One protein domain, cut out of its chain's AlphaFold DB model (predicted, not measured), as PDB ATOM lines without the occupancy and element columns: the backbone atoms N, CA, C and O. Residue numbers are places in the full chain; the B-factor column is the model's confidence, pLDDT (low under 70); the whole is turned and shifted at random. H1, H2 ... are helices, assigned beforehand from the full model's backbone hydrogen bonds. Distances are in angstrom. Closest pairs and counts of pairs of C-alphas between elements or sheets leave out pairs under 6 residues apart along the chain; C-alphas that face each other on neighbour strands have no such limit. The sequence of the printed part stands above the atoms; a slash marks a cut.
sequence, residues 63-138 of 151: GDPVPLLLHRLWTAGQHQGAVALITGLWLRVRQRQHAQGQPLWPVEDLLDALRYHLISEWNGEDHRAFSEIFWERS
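Overview. This is residues 63 to 138 of the 151 residues of an uncharacterized protein of Mycobacteroides abscessus subsp. abscessus (UniProt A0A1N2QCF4). One long helix, H2, makes the longest axis of this domain, and the three shorter helices sit toward its first part: H1 folds along H2 as a helical hairpin, H4 meets the same part of H2 at a steep angle, and H3 is loosely near the other three. From the far end of H2 the chain folds back through residues 100 to 106 to reach H3. The printed part has 76 residues, with four named helices in the order H1, H2, H3, H4 and no named strand; the class is all helix. The whole is compact, with a radius of gyration of the C-alphas of 12.4 A, yet elongated, with spans of 37 by 22 by 21 A.

Along the chain. Begin with H2, residues 79 to 99. Find C-alpha 79 at (-31.622, -31.640, 51.176); from there the helix runs 30.4 A to C-alpha 99 at (-9.334, -24.857, 31.579). Before it look for H1, residues 66 to 75, 14.3 A long. After it come H3, residues 107 to 117, 15.3 A long, and H4, residues 124 to 138, which runs 20.6 A and ends with C-alpha 138 at (-19.242, -33.975, 47.851).

Arrangement. Start at Ala 82 in H2 and look to Leu 70 in H1: their C-alphas, 5.2 A apart, are the closest of these two helices. H1 and H2 touch and form a hairpin, running opposite ways at a shallow tilt of 23 degrees; H2 touches H1 with residues 79 to 86 alone. H2 also touches H4, with residues 79 to 87 alone; their closest C-alphas, those of Val 83 and Phe 134, are 5.8 A apart. These two run the same way at a steep tilt of 60 degrees. H3 is close to H2 but not clearly touching, at a steep tilt of 57 degrees, opposite ways; the closest C-alphas are those of Trp 90 and Leu 110, 7.7 A apart. H3 is also close to H4 but not clearly touching, with the C-alphas of Arg 115 and His 127 closest at 6.6 A; they run opposite ways at a shallow tilt of 32 degrees, only just short of steep. H3 and H1 are close but not clearly touching too, about perpendicular at 80 degrees, with the C-alphas of Pro 67 and His 117 closest at 6.6 A. H1 and H4 are apart. In H1, H2, H3 and H4 every O i to N i+4 pair is within hydrogen-bond range.

Size, cuts and confidence. Look to Ala 76 and Gly 101 for the two C-alphas farthest apart, 38.3 A. The printed part has no cut. The link from H1 to H2 is tight; those from H2 to H3 and from H3 to H4 are short, and no link is long. The mean pLDDT of the printed part is 89.5, and no printed residue is under 70.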
ATOM      1  N   GLY A  63     -24.611 -15.342  42.059       80.81
ATOM      2  CA  GLY A  63     -25.816 -14.673  41.583       80.81
ATOM      3  C   GLY A  63     -27.057 -15.555  41.597       80.81
ATOM      4  O   GLY A  63     -26.992 -16.790  41.619       80.81
ATOM      5  N   ASP A  64     -28.207 -14.890  41.542       79.94
ATOM      6  CA  ASP A  64     -29.480 -15.547  41.286       79.94
ATOM      7  C   ASP A  64     -29.452 -16.333  39.965       79.94
ATOM      8  O   ASP A  64     -28.768 -15.936  39.016       79.94
ATOM      9  N   PRO A  65     -30.202 -17.450  39.886       84.12
ATOM     10  CA  PRO A  65     -31.224 -17.901  40.843       84.12
ATOM     11  C   PRO A  65     -30.742 -18.975  41.839       84.12
ATOM     12  O   PRO A  65     -31.569 -19.627  42.481       84.12
ATOM     13  N   VAL A  66     -29.433 -19.226  41.952       89.62
ATOM     14  CA  VAL A  66     -28.910 -20.363  42.735       89.62
ATOM     15  C   VAL A  66     -29.258 -20.279  44.227       89.62
ATOM     16  O   VAL A  66     -29.804 -21.268  44.727       89.62
ATOM     17  N   PRO A  67     -29.029 -19.160  44.948       89.50
ATOM     18  CA  PRO A  67     -29.392 -19.070  46.364       89.50
ATOM     19  C   PRO A  67     -30.895 -19.279  46.598       89.50
ATOM     20  O   PRO A  67     -31.294 -20.053  47.470       89.50
ATOM     21  N   LEU A  68     -31.743 -18.687  45.749       88.19
ATOM     22  CA  LEU A  68     -33.197 -18.841  45.827       88.19
ATOM     23  C   LEU A  68     -33.645 -20.303  45.662       88.19
ATOM     24  O   LEU A  68     -34.490 -20.794  46.414       88.19
ATOM     25  N   LEU A  69     -33.103 -21.008  44.667       89.00
ATOM     26  CA  LEU A  69     -33.421 -22.418  44.435       89.00
ATOM     27  C   LEU A  69     -32.903 -23.304  45.561       89.00
ATOM     28  O   LEU A  69     -33.608 -24.219  45.988       89.00
ATOM     29  N   LEU A  70     -31.708 -23.005  46.066       91.44
ATOM     30  CA  LEU A  70     -31.127 -23.712  47.193       91.44
ATOM     31  C   LEU A  70     -32.033 -23.624  48.427       91.44
ATOM     32  O   LEU A  70     -32.371 -24.654  49.013       91.44
ATOM     33  N   HIS A  71     -32.497 -22.420  48.768       91.19
ATOM     34  CA  HIS A  71     -33.425 -22.210  49.876       91.19
ATOM     35  C   HIS A  71     -34.742 -22.984  49.696       91.19
ATOM     36  O   HIS A  71     -35.205 -23.650  50.624       91.19
ATOM     37  N   ARG A  72     -35.334 -22.947  48.495       90.75
ATOM     38  CA  ARG A  72     -36.585 -23.667  48.191       90.75
ATOM     39  C   ARG A  72     -36.437 -25.180  48.319       90.75
ATOM     40  O   ARG A  72     -37.299 -25.830  48.900       90.75
ATOM     41  N   LEU A  73     -35.351 -25.743  47.793       90.00
ATOM     42  CA  LEU A  73     -35.073 -27.176  47.910       90.00
ATOM     43  C   LEU A  73     -34.888 -27.577  49.374       90.00
ATOM     44  O   LEU A  73     -35.422 -28.595  49.806       90.00
ATOM     45  N   TRP A  74     -34.169 -26.758  50.141       91.62
ATOM     46  CA  TRP A  74     -33.913 -27.018  51.552       91.62
ATOM     47  C   TRP A  74     -35.191 -27.003  52.389       91.62
ATOM     48  O   TRP A  74     -35.506 -27.981  53.057       91.62
ATOM     49  N   THR A  75     -35.989 -25.941  52.275       90.81
ATOM     50  CA  THR A  75     -37.265 -25.800  53.000       90.81
ATOM     51  C   THR A  75     -38.308 -26.848  52.608       90.81
ATOM     52  O   THR A  75     -39.131 -27.230  53.434       90.81
ATOM     53  N   ALA A  76     -38.246 -27.374  51.382       89.62
ATOM     54  CA  ALA A  76     -39.064 -28.501  50.938       89.62
ATOM     55  C   ALA A  76     -38.559 -29.878  51.431       89.62
ATOM     56  O   ALA A  76     -39.099 -30.906  51.021       89.62
ATOM     57  N   GLY A  77     -37.507 -29.931  52.257       89.31
ATOM     58  CA  GLY A  77     -36.894 -31.171  52.746       89.31
ATOM     59  C   GLY A  77     -36.057 -31.916  51.698       89.31
ATOM     60  O   GLY A  77     -35.576 -33.022  51.948       89.31
ATOM     61  N   GLN A  78     -35.838 -31.328  50.519       89.56
ATOM     62  CA  GLN A  78     -35.049 -31.913  49.431       89.56
ATOM     63  C   GLN A  78     -33.548 -31.640  49.620       89.56
ATOM     64  O   GLN A  78     -32.861 -31.169  48.711       89.56
ATOM     65  N   HIS A  79     -33.008 -31.960  50.801       90.44
ATOM     66  CA  HIS A  79     -31.622 -31.640  51.176       90.44
ATOM     67  C   HIS A  79     -30.591 -32.241  50.208       90.44
ATOM     68  O   HIS A  79     -29.579 -31.618  49.901       90.44
ATOM     69  N   GLN A  80     -30.858 -33.435  49.671       86.19
ATOM     70  CA  GLN A  80     -29.976 -34.053  48.676       86.19
ATOM     71  C   GLN A  80     -29.960 -33.273  47.356       86.19
ATOM     72  O   GLN A  80     -28.893 -33.099  46.773       86.19
ATOM     73  N   GLY A  81     -31.115 -32.768  46.911       85.12
ATOM     74  CA  GLY A  81     -31.217 -31.923  45.720       85.12
ATOM     75  C   GLY A  81     -30.513 -30.579  45.912       85.12
ATOM     76  O   GLY A  81     -29.774 -30.145  45.034       85.12
ATOM     77  N   ALA A  82     -30.665 -29.972  47.092       89.25
ATOM     78  CA  ALA A  82     -29.951 -28.760  47.497       89.25
ATOM     79  C   ALA A  82     -28.420 -28.937  47.427       89.25
ATOM     80  O   ALA A  82     -27.723 -28.151  46.784       89.25
ATOM     81  N   VAL A  83     -27.894 -30.011  48.028       90.19
ATOM     82  CA  VAL A  83     -26.455 -30.327  47.988       90.19
ATOM     83  C   VAL A  83     -25.987 -30.640  46.566       90.19
ATOM     84  O   VAL A  83     -24.918 -30.176  46.161       90.19
ATOM     85  N   ALA A  84     -26.774 -31.381  45.779       86.38
ATOM     86  CA  ALA A  84     -26.441 -31.694  44.392       86.38
ATOM     87  C   ALA A  84     -26.366 -30.432  43.516       86.38
ATOM     88  O   ALA A  84     -25.423 -30.296  42.736       86.38
ATOM     89  N   LEU A  85     -27.297 -29.485  43.694       88.94
ATOM     90  CA  LEU A  85     -27.317 -28.214  42.967       88.94
ATOM     91  C   LEU A  85     -26.010 -27.436  43.173       88.94
ATOM     92  O   LEU A  85     -25.375 -27.044  42.193       88.94
ATOM     93  N   ILE A  86     -25.582 -27.264  44.425       91.62
ATOM     94  CA  ILE A  86     -24.342 -26.544  44.753       91.62
ATOM     95  C   ILE A  86     -23.095 -27.316  44.333       91.62
ATOM     96  O   ILE A  86     -22.154 -26.722  43.810       91.62
ATOM     97  N   THR A  87     -23.095 -28.641  44.491       88.94
ATOM     98  CA  THR A  87     -21.978 -29.485  44.040       88.94
ATOM     99  C   THR A  87     -21.758 -29.351  42.536       88.94
ATOM    100  O   THR A  87     -20.619 -29.196  42.098       88.94
ATOM    101  N   GLY A  88     -22.835 -29.371  41.745       88.19
ATOM    102  CA  GLY A  88     -22.748 -29.213  40.297       88.19
ATOM    103  C   GLY A  88     -22.213 -27.841  39.885       88.19
ATOM    104  O   GLY A  88     -21.312 -27.787  39.050       88.19
ATOM    105  N   LEU A  89     -22.671 -26.753  40.519       90.94
ATOM    106  CA  LEU A  89     -22.134 -25.410  40.263       90.94
ATOM    107  C   LEU A  89     -20.634 -25.342  40.572       90.94
ATOM    108  O   LEU A  89     -19.845 -24.901  39.737       90.94
ATOM    109  N   TRP A  90     -20.233 -25.804  41.757       90.50
ATOM    110  CA  TRP A  90     -18.843 -25.751  42.206       90.50
ATOM    111  C   TRP A  90     -17.900 -26.535  41.286       90.50
ATOM    112  O   TRP A  90     -16.831 -26.043  40.919       90.50
ATOM    113  N   LEU A  91     -18.313 -27.732  40.855       88.19
ATOM    114  CA  LEU A  91     -17.554 -28.537  39.899       88.19
ATOM    115  C   LEU A  91     -17.401 -27.833  38.550       88.19
ATOM    116  O   LEU A  91     -16.306 -27.830  37.989       88.19
ATOM    117  N   ARG A  92     -18.471 -27.222  38.041       89.69
ATOM    118  CA  ARG A  92     -18.476 -26.559  36.736       89.69
ATOM    119  C   ARG A  92     -17.576 -25.317  36.721       89.69
ATOM    120  O   ARG A  92     -16.723 -25.188  35.841       89.69
ATOM    121  N   VAL A  93     -17.648 -24.495  37.774       90.25
ATOM    122  CA  VAL A  93     -16.730 -23.362  37.980       90.25
ATOM    123  C   VAL A  93     -15.279 -23.844  38.020       90.25
ATOM    124  O   VAL A  93     -14.441 -23.314  37.293       90.25
ATOM    125  N   ARG A  94     -14.972 -24.890  38.799       88.94
ATOM    126  CA  ARG A  94     -13.604 -25.434  38.895       88.94
ATOM    127  C   ARG A  94     -13.098 -26.012  37.580       88.94
ATOM    128  O   ARG A  94     -11.929 -25.825  37.255       88.94
ATOM    129  N   GLN A  95     -13.949 -26.692  36.811       89.06
ATOM    130  CA  GLN A  95     -13.597 -27.182  35.475       89.06
ATOM    131  C   GLN A  95     -13.211 -26.026  34.551       89.06
ATOM    132  O   GLN A  95     -12.200 -26.102  33.850       89.06
ATOM    133  N   ARG A  96     -13.973 -24.929  34.587       89.50
ATOM    134  CA  ARG A  96     -13.671 -23.729  33.809       89.50
ATOM    135  C   ARG A  96     -12.401 -23.022  34.291       89.50
ATOM    136  O   ARG A  96     -11.575 -22.678  33.452       89.50
ATOM    137  N   GLN A  97     -12.196 -22.879  35.602       89.69
ATOM    138  CA  GLN A  97     -10.958 -22.326  36.172       89.69
ATOM    139  C   GLN A  97      -9.737 -23.149  35.757       89.69
ATOM    140  O   GLN A  97      -8.747 -22.585  35.296       89.69
ATOM    141  N   HIS A  98      -9.833 -24.480  35.821       89.31
ATOM    142  CA  HIS A  98      -8.778 -25.378  35.360       89.31
ATOM    143  C   HIS A  98      -8.476 -25.183  33.866       89.31
ATOM    144  O   HIS A  98      -7.314 -25.055  33.486       89.31
ATOM    145  N   ALA A  99      -9.504 -25.101  33.014       90.00
ATOM    146  CA  ALA A  99      -9.334 -24.857  31.579       90.00
ATOM    147  C   ALA A  99      -8.705 -23.486  31.261       90.00
ATOM    148  O   ALA A  99      -8.075 -23.330  30.217       90.00
ATOM    149  N   GLN A 100      -8.865 -22.502  32.150       91.25
ATOM    150  CA  GLN A 100      -8.330 -21.145  32.007       91.25
ATOM    151  C   GLN A 100      -7.005 -20.923  32.761       91.25
ATOM    152  O   GLN A 100      -6.467 -19.819  32.720       91.25
ATOM    153  N   GLY A 101      -6.476 -21.938  33.457       89.69
ATOM    154  CA  GLY A 101      -5.272 -21.806  34.284       89.69
ATOM    155  C   GLY A 101      -5.447 -20.888  35.502       89.69
ATOM    156  O   GLY A 101      -4.467 -20.331  35.994       89.69
ATOM    157  N   GLN A 102      -6.680 -20.702  35.975       87.38
ATOM    158  CA  GLN A 102      -6.998 -19.884  37.144       87.38
ATOM    159  C   GLN A 102      -6.934 -20.704  38.445       87.38
ATOM    160  O   GLN A 102      -7.139 -21.923  38.420       87.38
ATOM    161  N   PRO A 103      -6.695 -20.054  39.600       87.12
ATOM    162  CA  PRO A 103      -6.825 -20.695  40.904       87.12
ATOM    163  C   PRO A 103      -8.207 -21.329  41.087       87.12
ATOM    164  O   PRO A 103      -9.223 -20.739  40.726       87.12
ATOM    165  N   LEU A 104      -8.244 -22.536  41.654       87.38
ATOM    166  CA  LEU A 104      -9.498 -23.247  41.896       87.38
ATOM    167  C   LEU A 104     -10.256 -22.621  43.066       87.38
ATOM    168  O   LEU A 104      -9.668 -22.360  44.113       87.38
ATOM    169  N   TRP A 105     -11.568 -22.466  42.906       87.75
ATOM    170  CA  TRP A 105     -12.456 -21.904  43.915       87.75
ATOM    171  C   TRP A 105     -12.473 -22.784  45.180       87.75
ATOM    172  O   TRP A 105     -12.874 -23.963  45.100       87.75
ATOM    173  N   PRO A 106     -12.018 -22.254  46.334       87.38
ATOM    174  CA  PRO A 106     -12.022 -22.983  47.596       87.38
ATOM    175  C   PRO A 106     -13.443 -23.309  48.053       87.38
ATOM    176  O   PRO A 106     -14.389 -22.568  47.785       87.38
ATOM    177  N   VAL A 107     -13.603 -24.427  48.761       89.00
ATOM    178  CA  VAL A 107     -14.918 -24.804  49.303       89.00
ATOM    179  C   VAL A 107     -15.348 -23.826  50.390       89.00
ATOM    180  O   VAL A 107     -16.523 -23.501  50.508       89.00
ATOM    181  N   GLU A 108     -14.398 -23.348  51.178       88.62
ATOM    182  CA  GLU A 108     -14.617 -22.410  52.268       88.62
ATOM    183  C   GLU A 108     -15.192 -21.092  51.738       88.62
ATOM    184  O   GLU A 108     -16.137 -20.555  52.309       88.62
ATOM    185  N   ASP A 109     -14.690 -20.613  50.595       89.69
ATOM    186  CA  ASP A 109     -15.208 -19.412  49.934       89.69
ATOM    187  C   ASP A 109     -16.617 -19.625  49.372       89.69
ATOM    188  O   ASP A 109     -17.456 -18.731  49.477       89.69
ATOM    189  N   LEU A 110     -16.901 -20.810  48.826       90.81
ATOM    190  CA  LEU A 110     -18.250 -21.193  48.404       90.81
ATOM    191  C   LEU A 110     -19.228 -21.187  49.589       90.81
ATOM    192  O   LEU A 110     -20.307 -20.603  49.491       90.81
ATOM    193  N   LEU A 111     -18.871 -21.837  50.699       91.88
ATOM    194  CA  LEU A 111     -19.734 -21.931  51.878       91.88
ATOM    195  C   LEU A 111     -19.946 -20.564  52.532       91.88
ATOM    196  O   LEU A 111     -21.070 -20.253  52.920       91.88
ATOM    197  N   ASP A 112     -18.915 -19.722  52.595       90.50
ATOM    198  CA  ASP A 112     -19.049 -18.366  53.125       90.50
ATOM    199  C   ASP A 112     -19.905 -17.472  52.212       90.50
ATOM    200  O   ASP A 112     -20.736 -16.708  52.712       90.50
ATOM    201  N   ALA A 113     -19.785 -17.605  50.884       90.38
ATOM    202  CA  ALA A 113     -20.654 -16.905  49.939       90.38
ATOM    203  C   ALA A 113     -22.125 -17.332  50.092       90.38
ATOM    204  O   ALA A 113     -23.016 -16.483  50.135       90.38
ATOM    205  N   LEU A 114     -22.393 -18.636  50.230       91.44
ATOM    206  CA  LEU A 114     -23.743 -19.146  50.492       91.44
ATOM    207  C   LEU A 114     -24.278 -18.676  51.842       91.44
ATOM    208  O   LEU A 114     -25.444 -18.292  51.942       91.44
ATOM    209  N   ARG A 115     -23.424 -18.656  52.869       91.25
ATOM    210  CA  ARG A 115     -23.799 -18.188  54.199       91.25
ATOM    211  C   ARG A 115     -24.230 -16.733  54.192       91.25
ATOM    212  O   ARG A 115     -25.217 -16.389  54.833       91.25
ATOM    213  N   TYR A 116     -23.489 -15.894  53.473       89.81
ATOM    214  CA  TYR A 116     -23.833 -14.492  53.289       89.81
ATOM    215  C   TYR A 116     -25.181 -14.333  52.576       89.81
ATOM    216  O   TYR A 116     -26.039 -13.586  53.037       89.81
ATOM    217  N   HIS A 117     -25.378 -15.070  51.482       89.56
ATOM    218  CA  HIS A 117     -26.575 -14.978  50.644       89.56
ATOM    219  C   HIS A 117     -27.858 -15.484  51.286       89.56
ATOM    220  O   HIS A 117     -28.931 -15.011  50.936       89.56
ATOM    221  N   LEU A 118     -27.747 -16.445  52.199       91.00
ATOM    222  CA  LEU A 118     -28.888 -17.063  52.871       91.00
ATOM    223  C   LEU A 118     -28.973 -16.664  54.347       91.00
ATOM    224  O   LEU A 118     -29.499 -17.411  55.171       91.00
ATOM    225  N   ILE A 119     -28.400 -15.518  54.723       89.88
ATOM    226  CA  ILE A 119     -28.343 -15.092  56.125       89.88
ATOM    227  C   ILE A 119     -29.725 -14.737  56.696       89.88
ATOM    228  O   ILE A 119     -29.940 -14.900  57.896       89.88
ATOM    229  N   SER A 120     -30.659 -14.263  55.864       89.00
ATOM    230  CA  SER A 120     -32.042 -13.963  56.271       89.00
ATOM    231  C   SER A 120     -32.964 -15.181  56.205       89.00
ATOM    232  O   SER A 120     -34.005 -15.202  56.859       89.00
ATOM    233  N   GLU A 121     -32.586 -16.191  55.428       92.25
ATOM    234  CA  GLU A 121     -33.423 -17.333  55.073       92.25
ATOM    235  C   GLU A 121     -33.093 -18.583  55.889       92.25
ATOM    236  O   GLU A 121     -33.981 -19.395  56.149       92.25
ATOM    237  N   TRP A 122     -31.823 -18.762  56.252       93.00
ATOM    238  CA  TRP A 122     -31.313 -19.914  56.988       93.00
ATOM    239  C   TRP A 122     -30.765 -19.486  58.340       93.00
ATOM    240  O   TRP A 122     -29.992 -18.532  58.461       93.00
ATOM    241  N   ASN A 123     -31.119 -20.250  59.369       92.81
ATOM    242  CA  ASN A 123     -30.519 -20.080  60.684       92.81
ATOM    243  C   ASN A 123     -29.133 -20.758  60.741       92.81
ATOM    244  O   ASN A 123     -28.702 -21.455  59.820       92.81
ATOM    245  N   GLY A 124     -28.409 -20.568  61.847       91.00
ATOM    246  CA  GLY A 124     -27.079 -21.163  62.015       91.00
ATOM    247  C   GLY A 124     -27.057 -22.698  61.957       91.00
ATOM    248  O   GLY A 124     -26.035 -23.269  61.581       91.00
ATOM    249  N   GLU A 125     -28.159 -23.367  62.301       94.81
ATOM    250  CA  GLU A 125     -28.275 -24.827  62.229       94.81
ATOM    251  C   GLU A 125     -28.457 -25.317  60.795       94.81
ATOM    252  O   GLU A 125     -27.803 -26.286  60.424       94.81
ATOM    253  N   ASP A 126     -29.259 -24.626  59.980       94.88
ATOM    254  CA  ASP A 126     -29.417 -24.916  58.551       94.88
ATOM    255  C   ASP A 126     -28.080 -24.781  57.817       94.88
ATOM    256  O   ASP A 126     -27.653 -25.700  57.118       94.88
ATOM    257  N   HIS A 127     -27.362 -23.674  58.055       93.88
ATOM    258  CA  HIS A 127     -26.021 -23.453  57.499       93.88
ATOM    259  C   HIS A 127     -25.044 -24.562  57.898       93.88
ATOM    260  O   HIS A 127     -24.287 -25.059  57.056       93.88
ATOM    261  N   ARG A 128     -25.063 -24.972  59.173       94.38
ATOM    262  CA  ARG A 128     -24.219 -26.061  59.684       94.38
ATOM    263  C   ARG A 128     -24.581 -27.394  59.030       94.38
ATOM    264  O   ARG A 128     -23.701 -28.042  58.474       94.38
ATOM    265  N   ALA A 129     -25.858 -27.768  59.047       94.06
ATOM    266  CA  ALA A 129     -26.342 -29.028  58.493       94.06
ATOM    267  C   ALA A 129     -26.059 -29.132  56.988       94.06
ATOM    268  O   ALA A 129     -25.594 -30.168  56.516       94.06
ATOM    269  N   PHE A 130     -26.276 -28.055  56.230       94.44
ATOM    270  CA  PHE A 130     -25.925 -28.016  54.814       94.44
ATOM    271  C   PHE A 130     -24.422 -28.234  54.601       94.44
ATOM    272  O   PHE A 130     -24.033 -29.082  53.795       94.44
ATOM    273  N   SER A 131     -23.584 -27.500  55.340       93.12
ATOM    274  CA  SER A 131     -22.122 -27.570  55.214       93.12
ATOM    275  C   SER A 131     -21.584 -28.965  55.537       93.12
ATOM    276  O   SER A 131     -20.744 -29.482  54.801       93.12
ATOM    277  N   GLU A 132     -22.100 -29.603  56.590       92.31
ATOM    278  CA  GLU A 132     -21.743 -30.972  56.978       92.31
ATOM    279  C   GLU A 132     -22.080 -31.977  55.868       92.31
ATOM    280  O   GLU A 132     -21.207 -32.729  55.427       92.31
ATOM    281  N   ILE A 133     -23.316 -31.941  55.351       90.12
ATOM    282  CA  ILE A 133     -23.754 -32.843  54.275       90.12
ATOM    283  C   ILE A 133     -22.930 -32.603  53.005       90.12
ATOM    284  O   ILE A 133     -22.512 -33.561  52.349       90.12
ATOM    285  N   PHE A 134     -22.682 -31.342  52.645       90.00
ATOM    286  CA  PHE A 134     -21.869 -30.989  51.483       90.00
ATOM    287  C   PHE A 134     -20.432 -31.512  51.617       90.00
ATOM    288  O   PHE A 134     -19.883 -32.082  50.666       90.00
ATOM    289  N   TRP A 135     -19.828 -31.380  52.800       87.25
ATOM    290  CA  TRP A 135     -18.464 -31.833  53.042       87.25
ATOM    291  C   TRP A 135     -18.341 -33.358  52.989       87.25
ATOM    292  O   TRP A 135     -17.475 -33.893  52.289       87.25
ATOM    293  N   GLU A 136     -19.242 -34.072  53.667       85.81
ATOM    294  CA  GLU A 136     -19.266 -35.537  53.721       85.81
ATOM    295  C   GLU A 136     -19.543 -36.161  52.344       85.81
ATOM    296  O   GLU A 136     -18.926 -37.156  51.952       85.81
ATOM    297  N   ARG A 137     -20.482 -35.591  51.583       79.38
ATOM    298  CA  ARG A 137     -20.995 -36.242  50.371       79.38
ATOM    299  C   ARG A 137     -20.327 -35.792  49.087       79.38
ATOM    300  O   ARG A 137     -20.323 -36.580  48.139       79.38
ATOM    301  N   SER A 138     -19.768 -34.588  49.067       77.31
ATOM    302  CA  SER A 138     -19.242 -33.975  47.851       77.31
ATOM    303  C   SER A 138     -17.774 -33.608  48.007       77.31
ATOM    304  O   SER A 138     -16.924 -34.247  47.388       77.31
TER     305      SER A 138